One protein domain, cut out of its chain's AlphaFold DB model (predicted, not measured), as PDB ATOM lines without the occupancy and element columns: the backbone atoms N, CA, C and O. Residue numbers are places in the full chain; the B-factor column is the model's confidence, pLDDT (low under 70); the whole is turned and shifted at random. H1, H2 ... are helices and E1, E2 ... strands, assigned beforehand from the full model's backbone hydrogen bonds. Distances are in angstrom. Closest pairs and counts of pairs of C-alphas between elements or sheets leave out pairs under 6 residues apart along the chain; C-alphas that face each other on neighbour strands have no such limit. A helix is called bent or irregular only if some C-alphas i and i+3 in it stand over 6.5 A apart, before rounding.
ATOM      1  N   VAL A  23      34.157 -44.228  49.548       75.88
ATOM      2  CA  VAL A  23      34.006 -42.925  48.886       75.88
ATOM      3  C   VAL A  23      32.734 -42.917  48.037       75.88
ATOM      4  O   VAL A  23      32.486 -43.822  47.241       75.88
ATOM      5  N   VAL A  24      31.901 -41.891  48.195       80.81
ATOM      6  CA  VAL A  24      30.876 -41.522  47.210       80.81
ATOM      7  C   VAL A  24      31.495 -40.487  46.287       80.81
ATOM      8  O   VAL A  24      32.098 -39.531  46.762       80.81
ATOM      9  N   SER A  25      31.345 -40.655  44.976       84.31
ATOM     10  CA  SER A  25      31.726 -39.618  44.016       84.31
ATOM     11  C   SER A  25      30.595 -39.336  43.046       84.31
ATOM     12  O   SER A  25      29.784 -40.216  42.747       84.31
ATOM     13  N   TRP A  26      30.529 -38.098  42.574       85.81
ATOM     14  CA  TRP A  26      29.573 -37.688  41.557       85.81
ATOM     15  C   TRP A  26      30.109 -36.537  40.729       85.81
ATOM     16  O   TRP A  26      31.056 -35.860  41.119       85.81
ATOM     17  N   THR A  27      29.504 -36.332  39.566       85.44
ATOM     18  CA  THR A  27      29.860 -35.240  38.671       85.44
ATOM     19  C   THR A  27      28.701 -34.283  38.497       85.44
ATOM     20  O   THR A  27      27.533 -34.667  38.576       85.44
ATOM     21  N   HIS A  28      29.045 -33.032  38.235       81.62
ATOM     22  CA  HIS A  28      28.102 -31.972  37.937       81.62
ATOM     23  C   HIS A  28      28.670 -31.068  36.851       81.62
ATOM     24  O   HIS A  28      29.852 -30.734  36.888       81.62
ATOM     25  N   VAL A  29      27.850 -30.673  35.882       81.38
ATOM     26  CA  VAL A  29      28.271 -29.737  34.832       81.38
ATOM     27  C   VAL A  29      27.695 -28.376  35.152       81.38
ATOM     28  O   VAL A  29      26.481 -28.230  35.262       81.38
ATOM     29  N   VAL A  30      28.559 -27.373  35.251       75.19
ATOM     30  CA  VAL A  30      28.127 -26.008  35.535       75.19
ATOM     31  C   VAL A  30      27.422 -25.430  34.313       75.19
ATOM     32  O   VAL A  30      28.041 -25.216  33.268       75.19
ATOM     33  N   GLN A  31      26.122 -25.174  34.435       75.12
ATOM     34  CA  GLN A  31      25.311 -24.655  33.337       75.12
ATOM     35  C   GLN A  31      25.223 -23.129  33.389       75.12
ATOM     36  O   GLN A  31      24.934 -22.540  34.426       75.12
ATOM     37  N   SER A  32      25.412 -22.473  32.241       64.81
ATOM     38  CA  SER A  32      25.295 -21.011  32.124       64.81
ATOM     39  C   SER A  32      23.892 -20.476  32.420       64.81
ATOM     40  O   SER A  32      23.747 -19.305  32.759       64.81
ATOM     41  N   SER A  33      22.857 -21.308  32.296       64.31
ATOM     42  CA  SER A  33      21.452 -20.928  32.485       64.31
ATOM     43  C   SER A  33      21.033 -20.724  33.942       64.31
ATOM     44  O   SER A  33      19.921 -20.271  34.190       64.31
ATOM     45  N   GLU A  34      21.892 -21.050  34.904       74.00
ATOM     46  CA  GLU A  34      21.556 -21.108  36.335       74.00
ATOM     47  C   GLU A  34      22.260 -20.009  37.159       74.00
ATOM     48  O   GLU A  34      22.382 -20.106  38.381       74.00
ATOM     49  N   TYR A  35      22.728 -18.945  36.499       81.50
ATOM     50  CA  TYR A  35      23.352 -17.795  37.154       81.50
ATOM     51  C   TYR A  35      22.375 -16.630  37.331       81.50
ATOM     52  O   TYR A  35      21.602 -16.290  36.436       81.50
ATOM     53  N   THR A  36      22.482 -15.954  38.472       85.50
ATOM     54  CA  THR A  36      21.807 -14.678  38.750       85.50
ATOM     55  C   THR A  36      22.830 -13.569  38.966       85.50
ATOM     56  O   THR A  36      23.915 -13.822  39.482       85.50
ATOM     57  N   THR A  37      22.510 -12.335  38.578       85.56
ATOM     58  CA  THR A  37      23.412 -11.187  38.762       85.56
ATOM     59  C   THR A  37      23.193 -10.512  40.105       85.56
ATOM     60  O   THR A  37      22.060 -10.237  40.499       85.56
ATOM     61  N   ALA A  38      24.290 -10.194  40.786       85.81
ATOM     62  CA  ALA A  38      24.317  -9.473  42.047       85.81
ATOM     63  C   ALA A  38      25.411  -8.394  42.036       85.81
ATOM     64  O   ALA A  38      26.285  -8.377  41.171       85.81
ATOM     65  N   LYS A  39      25.354  -7.472  43.004       84.06
ATOM     66  CA  LYS A  39      26.333  -6.387  43.158       84.06
ATOM     67  C   LYS A  39      27.046  -6.473  44.495       84.06
ATOM     68  O   LYS A  39      26.413  -6.727  45.522       84.06
ATOM     69  N   THR A  40      28.363  -6.284  44.491       78.00
ATOM     70  CA  THR A  40      29.143  -6.141  45.725       78.00
ATOM     71  C   THR A  40      28.739  -4.854  46.444       78.00
ATOM     72  O   THR A  40      28.058  -3.990  45.882       78.00
ATOM     73  N   ARG A  41      29.191  -4.686  47.693       75.62
ATOM     74  CA  ARG A  41      28.963  -3.447  48.455       75.62
ATOM     75  C   ARG A  41      29.503  -2.203  47.732       75.62
ATOM     76  O   ARG A  41      28.921  -1.133  47.870       75.62
ATOM     77  N   ASP A  42      30.550  -2.376  46.929       81.12
ATOM     78  CA  ASP A  42      31.204  -1.318  46.154       81.12
ATOM     79  C   ASP A  42      30.624  -1.170  44.729       81.12
ATOM     80  O   ASP A  42      31.146  -0.417  43.911       81.12
ATOM     81  N   GLY A  43      29.532  -1.881  44.417       80.69
ATOM     82  CA  GLY A  43      28.774  -1.746  43.169       80.69
ATOM     83  C   GLY A  43      29.269  -2.588  41.988       80.69
ATOM     84  O   GLY A  43      28.694  -2.479  40.900       80.69
ATOM     85  N   GLN A  44      30.286  -3.432  42.185       80.88
ATOM     86  CA  GLN A  44      30.805  -4.325  41.144       80.88
ATOM     87  C   GLN A  44      29.852  -5.495  40.898       80.88
ATOM     88  O   GLN A  44      29.348  -6.090  41.851       80.88
ATOM     89  N   ASP A  45      29.622  -5.828  39.631       83.88
ATOM     90  CA  ASP A  45      28.780  -6.962  39.254       83.88
ATOM     91  C   ASP A  45      29.506  -8.291  39.468       83.88
ATOM     92  O   ASP A  45      30.657  -8.466  39.070       83.88
ATOM     93  N   TYR A  46      28.799  -9.242  40.064       82.75
ATOM     94  CA  TYR A  46      29.192 -10.641  40.148       82.75
ATOM     95  C   TYR A  46      27.975 -11.523  39.878       82.75
ATOM     96  O   TYR A  46      26.834 -11.058  39.839       82.75
ATOM     97  N   LEU A  47      28.220 -12.804  39.664       82.12
ATOM     98  CA  LEU A  47      27.186 -13.779  39.380       82.12
ATOM     99  C   LEU A  47      27.128 -14.814  40.484       82.12
ATOM    100  O   LEU A  47      28.152 -15.194  41.044       82.12
ATOM    101  N   VAL A  48      25.917 -15.265  40.774       84.31
ATOM    102  CA  VAL A  48      25.623 -16.299  41.757       84.31
ATOM    103  C   VAL A  48      25.022 -17.483  41.027       84.31
ATOM    104  O   VAL A  48      23.896 -17.413  40.535       84.31
ATOM    105  N   TYR A  49      25.794 -18.557  40.965       83.56
ATOM    106  CA  TYR A  49      25.336 -19.882  40.590       83.56
ATOM    107  C   TYR A  49      24.765 -20.584  41.813       83.56
ATOM    108  O   TYR A  49      25.357 -20.503  42.889       83.56
ATOM    109  N   THR A  50      23.643 -21.279  41.663       84.19
ATOM    110  CA  THR A  50      23.064 -22.076  42.751       84.19
ATOM    111  C   THR A  50      22.950 -23.520  42.305       84.19
ATOM    112  O   THR A  50      22.226 -23.816  41.360       84.19
ATOM    113  N   TYR A  51      23.649 -24.415  42.997       82.06
ATOM    114  CA  TYR A  51      23.599 -25.847  42.738       82.06
ATOM    115  C   TYR A  51      22.857 -26.548  43.866       82.06
ATOM    116  O   TYR A  51      23.350 -26.643  44.990       82.06
ATOM    117  N   HIS A  52      21.660 -27.031  43.541       84.25
ATOM    118  CA  HIS A  52      20.840 -27.826  44.440       84.25
ATOM    119  C   HIS A  52      21.227 -29.296  44.348       84.25
ATOM    120  O   HIS A  52      21.192 -29.886  43.269       84.25
ATOM    121  N   ASP A  53      21.542 -29.890  45.494       80.25
ATOM    122  CA  ASP A  53      21.815 -31.313  45.589       80.25
ATOM    123  C   ASP A  53      21.473 -31.824  46.988       80.25
ATOM    124  O   ASP A  53      21.922 -31.274  47.993       80.25
ATOM    125  N   GLU A  54      20.687 -32.898  47.061       77.06
ATOM    126  CA  GLU A  54      20.250 -33.469  48.335       77.06
ATOM    127  C   GLU A  54      21.414 -33.955  49.207       77.06
ATOM    128  O   GLU A  54      21.279 -34.018  50.429       77.06
ATOM    129  N   ARG A  55      22.576 -34.241  48.607       76.12
ATOM    130  CA  ARG A  55      23.795 -34.630  49.329       76.12
ATOM    131  C   ARG A  55      24.338 -33.486  50.189       76.12
ATOM    132  O   ARG A  55      24.891 -33.745  51.259       76.12
ATOM    133  N   PHE A  56      24.066 -32.235  49.808       74.81
ATOM    134  CA  PHE A  56      24.333 -31.054  50.633       74.81
ATOM    135  C   PHE A  56      23.322 -30.866  51.780       74.81
ATOM    136  O   PHE A  56      23.442 -29.912  52.530       74.81
ATOM    137  N   ASN A  57      22.328 -31.737  51.987       68.88
ATOM    138  CA  ASN A  57      21.503 -31.693  53.211       68.88
ATOM    139  C   ASN A  57      22.172 -32.377  54.414       68.88
ATOM    140  O   ASN A  57      21.639 -32.338  55.521       68.88
ATOM    141  N   THR A  58      23.307 -33.050  54.211       61.50
ATOM    142  CA  THR A  58      24.034 -33.717  55.297       61.50
ATOM    143  C   THR A  58      24.894 -32.693  56.028       61.50
ATOM    144  O   THR A  58      25.664 -31.996  55.392       61.50
ATOM    145  N   THR A  59      24.774 -32.570  57.351       54.94
ATOM    146  CA  THR A  59      25.462 -31.568  58.200       54.94
ATOM    147  C   THR A  59      27.002 -31.559  58.125       54.94
ATOM    148  O   THR A  59      27.628 -30.692  58.733       54.94
ATOM    149  N   ASP A  60      27.616 -32.469  57.366       58.16
ATOM    150  CA  ASP A  60      29.065 -32.690  57.281       58.16
ATOM    151  C   ASP A  60      29.664 -32.132  55.974       58.16
ATOM    152  O   ASP A  60      30.459 -32.775  55.289       58.16
ATOM    153  N   TRP A  61      29.282 -30.905  55.604       58.16
ATOM    154  CA  TRP A  61      29.739 -30.236  54.373       58.16
ATOM    155  C   TRP A  61      31.263 -30.118  54.255       58.16
ATOM    156  O   TRP A  61      31.792 -30.130  53.145       58.16
ATOM    157  N   TYR A  62      31.960 -30.066  55.394       56.91
ATOM    158  CA  TYR A  62      33.420 -30.010  55.478       56.91
ATOM    159  C   TYR A  62      34.126 -31.246  54.891       56.91
ATOM    160  O   TYR A  62      35.309 -31.163  54.582       56.91
ATOM    161  N   ASP A  63      33.413 -32.358  54.674       69.75
ATOM    162  CA  ASP A  63      33.975 -33.585  54.096       69.75
ATOM    163  C   ASP A  63      33.758 -33.703  52.572       69.75
ATOM    164  O   ASP A  63      34.009 -34.765  51.992       69.75
ATOM    165  N   THR A  64      33.293 -32.637  51.902       75.88
ATOM    166  CA  THR A  64      33.174 -32.616  50.434       75.88
ATOM    167  C   THR A  64      34.457 -32.098  49.787       75.88
ATOM    168  O   THR A  64      34.862 -30.949  49.965       75.88
ATOM    169  N   TRP A  65      35.066 -32.952  48.973       79.56
ATOM    170  CA  TRP A  65      36.257 -32.659  48.185       79.56
ATOM    171  C   TRP A  65      35.884 -32.474  46.720       79.56
ATOM    172  O   TRP A  65      34.941 -33.096  46.225       79.56
ATOM    173  N   ILE A  66      36.647 -31.653  46.008       78.62
ATOM    174  CA  ILE A  66      36.524 -31.455  44.569       78.62
ATOM    175  C   ILE A  66      37.830 -31.830  43.871       78.62
ATOM    176  O   ILE A  66      38.920 -31.605  44.392       78.62
ATOM    177  N   GLU A  67      37.728 -32.424  42.686       77.12
ATOM    178  CA  GLU A  67      38.886 -32.593  41.809       77.12
ATOM    179  C   GLU A  67      39.430 -31.226  41.384       77.12
ATOM    180  O   GLU A  67      38.669 -30.364  40.936       77.12
ATOM    181  N   ASP A  68      40.750 -31.046  41.482       71.44
ATOM    182  CA  ASP A  68      41.458 -29.835  41.073       71.44
ATOM    183  C   ASP A  68      41.406 -29.679  39.550       71.44
ATOM    184  O   ASP A  68      42.343 -29.977  38.808       71.44
ATOM    185  N   TRP A  69      40.275 -29.178  39.067       66.69
ATOM    186  CA  TRP A  69      40.031 -28.933  37.651       66.69
ATOM    187  C   TRP A  69      40.832 -27.731  37.123       66.69
ATOM    188  O   TRP A  69      41.006 -27.595  35.910       66.69
ATOM    189  N   MET A  70      41.336 -26.876  38.023       62.62
ATOM    190  CA  MET A  70      42.123 -25.681  37.701       62.62
ATOM    191  C   MET A  70      43.634 -25.919  37.669       62.62
ATOM    192  O   MET A  70      44.312 -25.362  36.810       62.62
ATOM    193  N   GLU A  71      44.187 -26.729  38.576       56.69
ATOM    194  CA  GLU A  71      45.647 -26.826  38.737       56.69
ATOM    195  C   GLU A  71      46.309 -27.900  37.850       56.69
ATOM    196  O   GLU A  71      47.515 -28.106  37.949       56.69
ATOM    197  N   GLN A  72      45.562 -28.575  36.959       55.28
ATOM    198  CA  GLN A  72      46.040 -29.684  36.099       55.28
ATOM    199  C   GLN A  72      46.749 -30.832  36.854       55.28
ATOM    200  O   GLN A  72      47.269 -31.758  36.231       55.28
ATOM    201  N   SER A  73      46.773 -30.798  38.186       53.12
ATOM    202  CA  SER A  73      47.592 -31.661  39.036       53.12
ATOM    203  C   SER A  73      46.927 -33.002  39.346       53.12
ATOM    204  O   SER A  73      47.571 -33.875  39.925       53.12
ATOM    205  N   GLY A  74      45.658 -33.198  38.965       59.12
ATOM    206  CA  GLY A  74      44.888 -34.397  39.318       59.12
ATOM    207  C   GLY A  74      44.705 -34.578  40.832       59.12
ATOM    208  O   GLY A  74      44.352 -35.670  41.275       59.12
ATOM    209  N   GLY A  75      44.991 -33.533  41.618       68.44
ATOM    210  CA  GLY A  75      44.793 -33.488  43.060       68.44
ATOM    211  C   GLY A  75      43.326 -33.299  43.429       68.44
ATOM    212  O   GLY A  75      42.485 -33.005  42.577       68.44
ATOM    213  N   TRP A  76      43.014 -33.519  44.705       71.25
ATOM    214  CA  TRP A  76      41.716 -33.194  45.289       71.25
ATOM    215  C   TRP A  76      41.933 -32.105  46.334       71.25
ATOM    216  O   TRP A  76      42.838 -32.222  47.165       71.25
ATOM    217  N   SER A  77      41.084 -31.084  46.322       70.69
ATOM    218  CA  SER A  77      41.059 -30.029  47.331       70.69
ATOM    219  C   SER A  77      39.735 -30.033  48.080       70.69
ATOM    220  O   SER A  77      38.718 -30.540  47.597       70.69
ATOM    221  N   GLU A  78      39.746 -29.491  49.296       74.06
ATOM    222  CA  GLU A  78      38.504 -29.160  49.986       74.06
ATOM    223  C   GLU A  78      37.695 -28.212  49.102       74.06
ATOM    224  O   GLU A  78      38.243 -27.290  48.490       74.06
ATOM    225  N   PHE A  79      36.382 -28.424  49.038       72.75
ATOM    226  CA  PHE A  79      35.506 -27.547  48.278       72.75
ATOM    227  C   PHE A  79      35.332 -26.206  49.018       72.75
ATOM    228  O   PHE A  79      34.374 -25.986  49.760       72.75
ATOM    229  N   ALA A  80      36.312 -25.316  48.854       69.19
ATOM    230  CA  ALA A  80      36.473 -24.070  49.598       69.19
ATOM    231  C   ALA A  80      36.629 -22.852  48.662       69.19
ATOM    232  O   ALA A  80      36.954 -23.012  47.481       69.19
ATOM    233  N   PRO A  81      36.413 -21.616  49.163       68.38
ATOM    234  CA  PRO A  81      36.613 -20.408  48.370       68.38
ATOM    235  C   PRO A  81      38.027 -20.337  47.787       68.38
ATOM    236  O   PRO A  81      39.018 -20.424  48.515       68.38
ATOM    237  N   THR A  82      38.120 -20.128  46.476       72.88
ATOM    238  CA  THR A  82      39.402 -19.996  45.776       72.88
ATOM    239  C   THR A  82      39.588 -18.559  45.315       72.88
ATOM    240  O   THR A  82      38.689 -17.956  44.732       72.88
ATOM    241  N   MET A  83      40.774 -18.004  45.565       67.94
ATOM    242  CA  MET A  83      41.133 -16.630  45.209       67.94
ATOM    243  C   MET A  83      42.120 -16.616  44.041       67.94
ATOM    244  O   MET A  83      43.095 -17.372  44.042       67.94
ATOM    245  N   ASP A  84      41.910 -15.718  43.079       65.31
ATOM    246  CA  ASP A  84      42.908 -15.410  42.062       65.31
ATOM    247  C   ASP A  84      44.120 -14.750  42.738       65.31
ATOM    248  O   ASP A  84      44.018 -13.694  43.376       65.31
ATOM    249  N   LYS A  85      45.289 -15.385  42.604       58.97
ATOM    250  CA  LYS A  85      46.531 -14.948  43.262       58.97
ATOM    251  C   LYS A  85      47.038 -13.594  42.742       58.97
ATOM    252  O   LYS A  85      47.779 -12.926  43.462       58.97
ATOM    253  N   ASN A  86      46.649 -13.179  41.534       60.00
ATOM    254  CA  ASN A  86      47.123 -11.956  40.881       60.00
ATOM    255  C   ASN A  86      46.220 -10.754  41.174       60.00
ATOM    256  O   ASN A  86      46.708  -9.646  41.393       60.00
ATOM    257  N   LEU A  87      44.907 -10.972  41.192       59.38
ATOM    258  CA  LEU A  87      43.897  -9.926  41.338       59.38
ATOM    259  C   LEU A  87      43.359  -9.814  42.770       59.38
ATOM    260  O   LEU A  87      42.726  -8.812  43.094       59.38
ATOM    261  N   LYS A  88      43.627 -10.803  43.641       57.62
ATOM    262  CA  LYS A  88      43.030 -10.926  44.989       57.62
ATOM    263  C   LYS A  88      41.498 -10.887  44.968       57.62
ATOM    264  O   LYS A  88      40.863 -10.465  45.933       57.62
ATOM    265  N   LEU A  89      40.916 -11.308  43.852       60.62
ATOM    266  CA  LEU A  89      39.483 -11.470  43.663       60.62
ATOM    267  C   LEU A  89      39.139 -12.938  43.904       60.62
ATOM    268  O   LEU A  89      39.978 -13.811  43.683       60.62
ATOM    269  N   PHE A  90      37.929 -13.225  44.382       60.84
ATOM    270  CA  PHE A  90      37.473 -14.611  44.420       60.84
ATOM    271  C   PHE A  90      37.326 -15.100  42.976       60.84
ATOM    272  O   PHE A  90      36.648 -14.458  42.182       60.84
ATOM    273  N   LEU A  91      37.968 -16.223  42.650       64.75
ATOM    274  CA  LEU A  91      37.644 -16.988  41.444       64.75
ATOM    275  C   LEU A  91      36.257 -17.594  41.631       64.75
ATOM    276  O   LEU A  91      35.388 -17.480  40.772       64.75
ATOM    277  N   TYR A  92      36.036 -18.178  42.810       68.38
ATOM    278  CA  TYR A  92      34.712 -18.538  43.277       68.38
ATOM    279  C   TYR A  92      34.643 -18.527  44.813       68.38
ATOM    280  O   TYR A  92      35.557 -19.002  45.491       68.38
ATOM    281  N   ASP A  93      33.561 -17.977  45.364       75.12
ATOM    282  CA  ASP A  93      33.197 -18.071  46.786       75.12
ATOM    283  C   ASP A  93      32.074 -19.099  46.950       75.12
ATOM    284  O   ASP A  93      30.996 -18.941  46.363       75.12
ATOM    285  N   VAL A  94      32.344 -20.156  47.721       76.25
ATOM    286  CA  VAL A  94      31.387 -21.230  48.009       76.25
ATOM    287  C   VAL A  94      30.691 -20.938  49.322       76.25
ATOM    288  O   VAL A  94      31.326 -20.916  50.374       76.25
ATOM    289  N   VAL A  95      29.371 -20.781  49.276       77.88
ATOM    290  CA  VAL A  95      28.547 -20.709  50.483       77.88
ATOM    291  C   VAL A  95      27.631 -21.914  50.522       77.88
ATOM    292  O   VAL A  95      26.787 -22.086  49.639       77.88
ATOM    293  N   TYR A  96      27.791 -22.717  51.564       76.12
ATOM    294  CA  TYR A  96      26.936 -23.860  51.831       76.12
ATOM    295  C   TYR A  96      25.638 -23.434  52.513       76.12
ATOM    296  O   TYR A  96      25.633 -22.564  53.385       76.12
ATOM    297  N   ASN A  97      24.546 -24.058  52.093       78.19
ATOM    298  CA  ASN A  97      23.210 -23.889  52.639       78.19
ATOM    299  C   ASN A  97      22.563 -25.273  52.739       78.19
ATOM    300  O   ASN A  97      22.996 -26.218  52.075       78.19
ATOM    301  N   ASP A  98      21.488 -25.377  53.516       77.81
ATOM    302  CA  ASP A  98      20.723 -26.617  53.635       77.81
ATOM    303  C   ASP A  98      20.173 -27.039  52.259       77.81
ATOM    304  O   ASP A  98      19.225 -26.452  51.731       77.81
ATOM    305  N   GLY A  99      20.821 -28.043  51.658       75.81
ATOM    306  CA  GLY A  99      20.409 -28.667  50.397       75.81
ATOM    307  C   GLY A  99      20.933 -28.018  49.126       75.81
ATOM    308  O   GLY A  99      20.542 -28.430  48.029       75.81
ATOM    309  N   TYR A 100      21.797 -27.007  49.236       80.44
ATOM    310  CA  TYR A 100      22.417 -26.387  48.070       80.44
ATOM    311  C   TYR A 100      23.685 -25.607  48.399       80.44
ATOM    312  O   TYR A 100      23.880 -25.094  49.499       80.44
ATOM    313  N   VAL A 101      24.527 -25.432  47.388       80.19
ATOM    314  CA  VAL A 101      25.681 -24.533  47.445       80.19
ATOM    315  C   VAL A 101      25.453 -23.349  46.520       80.19
ATOM    316  O   VAL A 101      24.874 -23.484  45.441       80.19
ATOM    317  N   THR A 102      25.915 -22.174  46.939       80.69
ATOM    318  CA  THR A 102      26.024 -21.023  46.042       80.69
ATOM    319  C   THR A 102      27.473 -20.763  45.705       80.69
ATOM    320  O   THR A 102      28.359 -20.876  46.551       80.69
ATOM    321  N   TRP A 103      27.687 -20.416  44.449       80.56
ATOM    322  CA  TRP A 103      28.976 -20.160  43.848       80.56
ATOM    323  C   TRP A 103      28.963 -18.754  43.295       80.56
ATOM    324  O   TRP A 103      28.300 -18.468  42.296       80.56
ATOM    325  N   LYS A 104      29.668 -17.859  43.978       79.81
ATOM    326  CA  LYS A 104      29.792 -16.475  43.537       79.81
ATOM    327  C   LYS A 104      31.062 -16.354  42.720       79.81
ATOM    328  O   LYS A 104      32.120 -16.661  43.249       79.81
ATOM    329  N   ALA A 105      30.966 -15.891  41.481       76.50
ATOM    330  CA  ALA A 105      32.108 -15.636  40.600       76.50
ATOM    331  C   ALA A 105      31.949 -14.267  39.928       76.50
ATOM    332  O   ALA A 105      30.823 -13.819  39.698       76.50
ATOM    333  N   TYR A 106      33.045 -13.579  39.610       76.56
ATOM    334  CA  TYR A 106      32.942 -12.371  38.797       76.56
ATOM    335  C   TYR A 106      32.559 -12.713  37.354       76.56
ATOM    336  O   TYR A 106      32.817 -13.807  36.856       76.56
ATOM    337  N   THR A 107      31.939 -11.762  36.655       73.25
ATOM    338  CA  THR A 107      31.450 -11.967  35.281       73.25
ATOM    339  C   THR A 107      32.559 -12.322  34.289       73.25
ATOM    340  O   THR A 107      32.295 -13.038  33.331       73.25
ATOM    341  N   PHE A 108      33.792 -11.863  34.517       72.75
ATOM    342  CA  PHE A 108      34.950 -12.196  33.680       72.75
ATOM    343  C   PHE A 108      35.536 -13.591  33.969       72.75
ATOM    344  O   PHE A 108      36.239 -14.129  33.120       72.75
ATOM    345  N   ASP A 109      35.216 -14.195  35.119       69.25
ATOM    346  CA  ASP A 109      35.635 -15.558  35.481       69.25
ATOM    347  C   ASP A 109      34.627 -16.621  35.006       69.25
ATOM    348  O   ASP A 109      34.882 -17.822  35.105       69.25
ATOM    349  N   LEU A 110      33.483 -16.208  34.448       65.56
ATOM    350  CA  LEU A 110      32.459 -17.123  33.936       65.56
ATOM    351  C   LEU A 110      32.995 -18.100  32.902       65.56
ATOM    352  O   LEU A 110      32.694 -19.284  32.990       65.56
ATOM    353  N   ASP A 111      33.780 -17.619  31.939       63.84
ATOM    354  CA  ASP A 111      34.326 -18.466  30.872       63.84
ATOM    355  C   ASP A 111      35.273 -19.540  31.428       63.84
ATOM    356  O   ASP A 111      35.519 -20.567  30.793       63.84
ATOM    357  N   VAL A 112      35.787 -19.325  32.641       66.62
ATOM    358  CA  VAL A 112      36.623 -20.288  33.351       66.62
ATOM    359  C   VAL A 112      35.768 -21.381  33.997       66.62
ATOM    360  O   VAL A 112      36.208 -22.526  34.041       66.62
ATOM    361  N   ILE A 113      34.552 -21.070  34.456       67.56
ATOM    362  CA  ILE A 113      33.731 -21.954  35.306       67.56
ATOM    363  C   ILE A 113      32.578 -22.618  34.528       67.56
ATOM    364  O   ILE A 113      32.269 -23.789  34.748       67.56
ATOM    365  N   VAL A 114      31.941 -21.905  33.599       73.31
ATOM    366  CA  VAL A 114      30.803 -22.396  32.810       73.31
ATOM    367  C   VAL A 114      31.226 -23.541  31.890       73.31
ATOM    368  O   VAL A 114      32.250 -23.487  31.214       73.31
ATOM    369  N   GLY A 115      30.411 -24.596  31.838       72.12
ATOM    370  CA  GLY A 115      30.667 -25.787  31.028       72.12
ATOM    371  C   GLY A 115      31.721 -26.725  31.622       72.12
ATOM    372  O   GLY A 115      31.980 -27.788  31.053       72.12
ATOM    373  N   LYS A 116      32.317 -26.381  32.771       75.75
ATOM    374  CA  LYS A 116      33.214 -27.288  33.486       75.75
ATOM    375  C   LYS A 116      32.425 -28.423  34.117       75.75
ATOM    376  O   LYS A 116      31.350 -28.224  34.679       75.75
ATOM    377  N   THR A 117      32.986 -29.624  34.013       80.44
ATOM    378  CA  THR A 117      32.530 -30.780  34.783       80.44
ATOM    379  C   THR A 117      33.297 -30.794  36.092       80.44
ATOM    380  O   THR A 117      34.509 -30.987  36.098       80.44
ATOM    381  N   LEU A 118      32.589 -30.571  37.184       79.06
ATOM    382  CA  LEU A 118      33.099 -30.712  38.536       79.06
ATOM    383  C   LEU A 118      32.917 -32.157  38.960       79.06
ATOM    384  O   LEU A 118      31.860 -32.745  38.715       79.06
ATOM    385  N   LYS A 119      33.928 -32.723  39.609       82.00
ATOM    386  CA  LYS A 119      33.836 -34.042  40.219       82.00
ATOM    387  C   LYS A 119      34.015 -33.903  41.717       82.00
ATOM    388  O   LYS A 119      35.047 -33.427  42.180       82.00
ATOM    389  N   PHE A 120      32.988 -34.309  42.440       81.88
ATOM    390  CA  PHE A 120      32.922 -34.256  43.884       81.88
ATOM    391  C   PHE A 120      33.197 -35.628  44.482       81.88
ATOM    392  O   PHE A 120      32.861 -36.660  43.889       81.88
ATOM    393  N   TYR A 121      33.764 -35.618  45.681       81.06
ATOM    394  CA  TYR A 121      34.014 -36.796  46.493       81.06
ATOM    395  C   TYR A 121      33.577 -36.520  47.926       81.06
ATOM    396  O   TYR A 121      33.831 -35.448  48.466       81.06
ATOM    397  N   GLN A 122      32.954 -37.508  48.548       79.06
ATOM    398  CA  GLN A 122      32.600 -37.481  49.958       79.06
ATOM    399  C   GLN A 122      32.958 -38.827  50.576       79.06
ATOM    400  O   GLN A 122      32.692 -39.884  49.993       79.06
ATOM    401  N   LEU A 123      33.554 -38.804  51.764       74.81
ATOM    402  CA  LEU A 123      33.724 -40.018  52.552       74.81
ATOM    403  C   LEU A 123      32.350 -40.441  53.082       74.81
ATOM    404  O   LEU A 123      31.642 -39.648  53.697       74.81
ATOM    405  N   LYS A 124      31.957 -41.697  52.853       69.88
ATOM    406  CA  LYS A 124      30.851 -42.297  53.605       69.88
ATOM    407  C   LYS A 124      31.305 -42.279  55.060       69.88
ATOM    408  O   LYS A 124      32.352 -42.848  55.351       69.88
TER     409      LYS A 124
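This is residues 23 to 124 of the 126 residues of an uncharacterized protein of marine sediment metagenome (UniProt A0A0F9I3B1). Two strongly twisted sheets of four strands each are offset from one another and overlap only in part, with H2 over one face of the sheet E2 E3 E7 E6 and the small H1 grazing that sheet. The first and last strands, E1 and E8, pair side by side in the other sheet, and the two ends of the printed part lie near each other, with the C-alphas of Val 23 and Lys 124 5.7 A apart. The printed part has 102 residues, with two named helices and eight named strands in the order E1 E2 E3 H1 E4 E5 E6 E7 H2 E8. The sheets run E1 E8 E4 E5 and E2 E3 E7 E6, both antiparallel, and the class is mostly strand. The whole is compact, with a radius of gyration of the C-alphas of 13.6 A and spans of 42 by 31 by 22 A.

Find C-alpha 23 at (34.006, -42.925, 48.886); from there E1 runs 20.1 A to residue 29. E2 is residues 35 to 39, and E3, residues 45 to 52, covers 22.9 A. Next come H1, residues 54 to 57, E4, residues 64 to 67, and E5, residues 76 to 78. Look for C-alpha 90 at (37.473, -14.611, 44.420), where E6 begins; it runs 18.9 A to residue 97. E7, residues 100 to 106, covers 19.8 A, and H2 follows at residues 107 to 113. E8 begins at residue 117 and ends 20.1 A on, at C-alpha 123, (33.724, -40.018, 52.552).

Start at E1, an edge strand: N 24 and O 122 of E8 are 2.8 A apart. On to E4, N 65 and O 121 of E8 are 2.8 A apart. E4 and E5 form a hairpin, with N 66 and O 77 at 2.8 A. In the other sheet, the hairpin of E2 and E3 has N 36 and O 48 at 2.9 A. E3 and E7 have N 49 and O 103 at 2.8 A, and the hairpin of E6 and E7 has N 95 and O 102 at 2.9 A. Residues 82 to 83 pair antiparallel with residues 90 to 92 of E6. H2 is on this sheet at a height of 8.3 A, over E7 and slantwise to the strands, at 34 degrees to E7 on the local plane. The closest C-alphas of H2 and E3 are those of Thr 107 and Tyr 46, 5.5 A apart. H2 is irregular, but only just: C-alphas 108 and 111 are 6.9 A apart. In H2, 1 of 3 O i to N i+4 pairs and 2 of 4 O i to N i+3 pairs are within hydrogen-bond range; H1 is too short for an i+4 pair. H1 only grazes the sheet, with Phe 56 and Tyr 100 of E7 as closest C-alphas, 5.7 A apart. Strands of different sheets are apart, for instance E1 and E3.

The C-alphas farthest apart, those of Gly 43 and Lys 124, are 41.9 A apart, while those of Val 23 and Lys 124 are 5.7 A apart. The printed part has no cut. The link from E5 to E6, 11 residues, is long. Mean pLDDT of the printed part is 73.5; 34 residues are under 70, among them 57 to 63, 69 to 75 and 83 to 92.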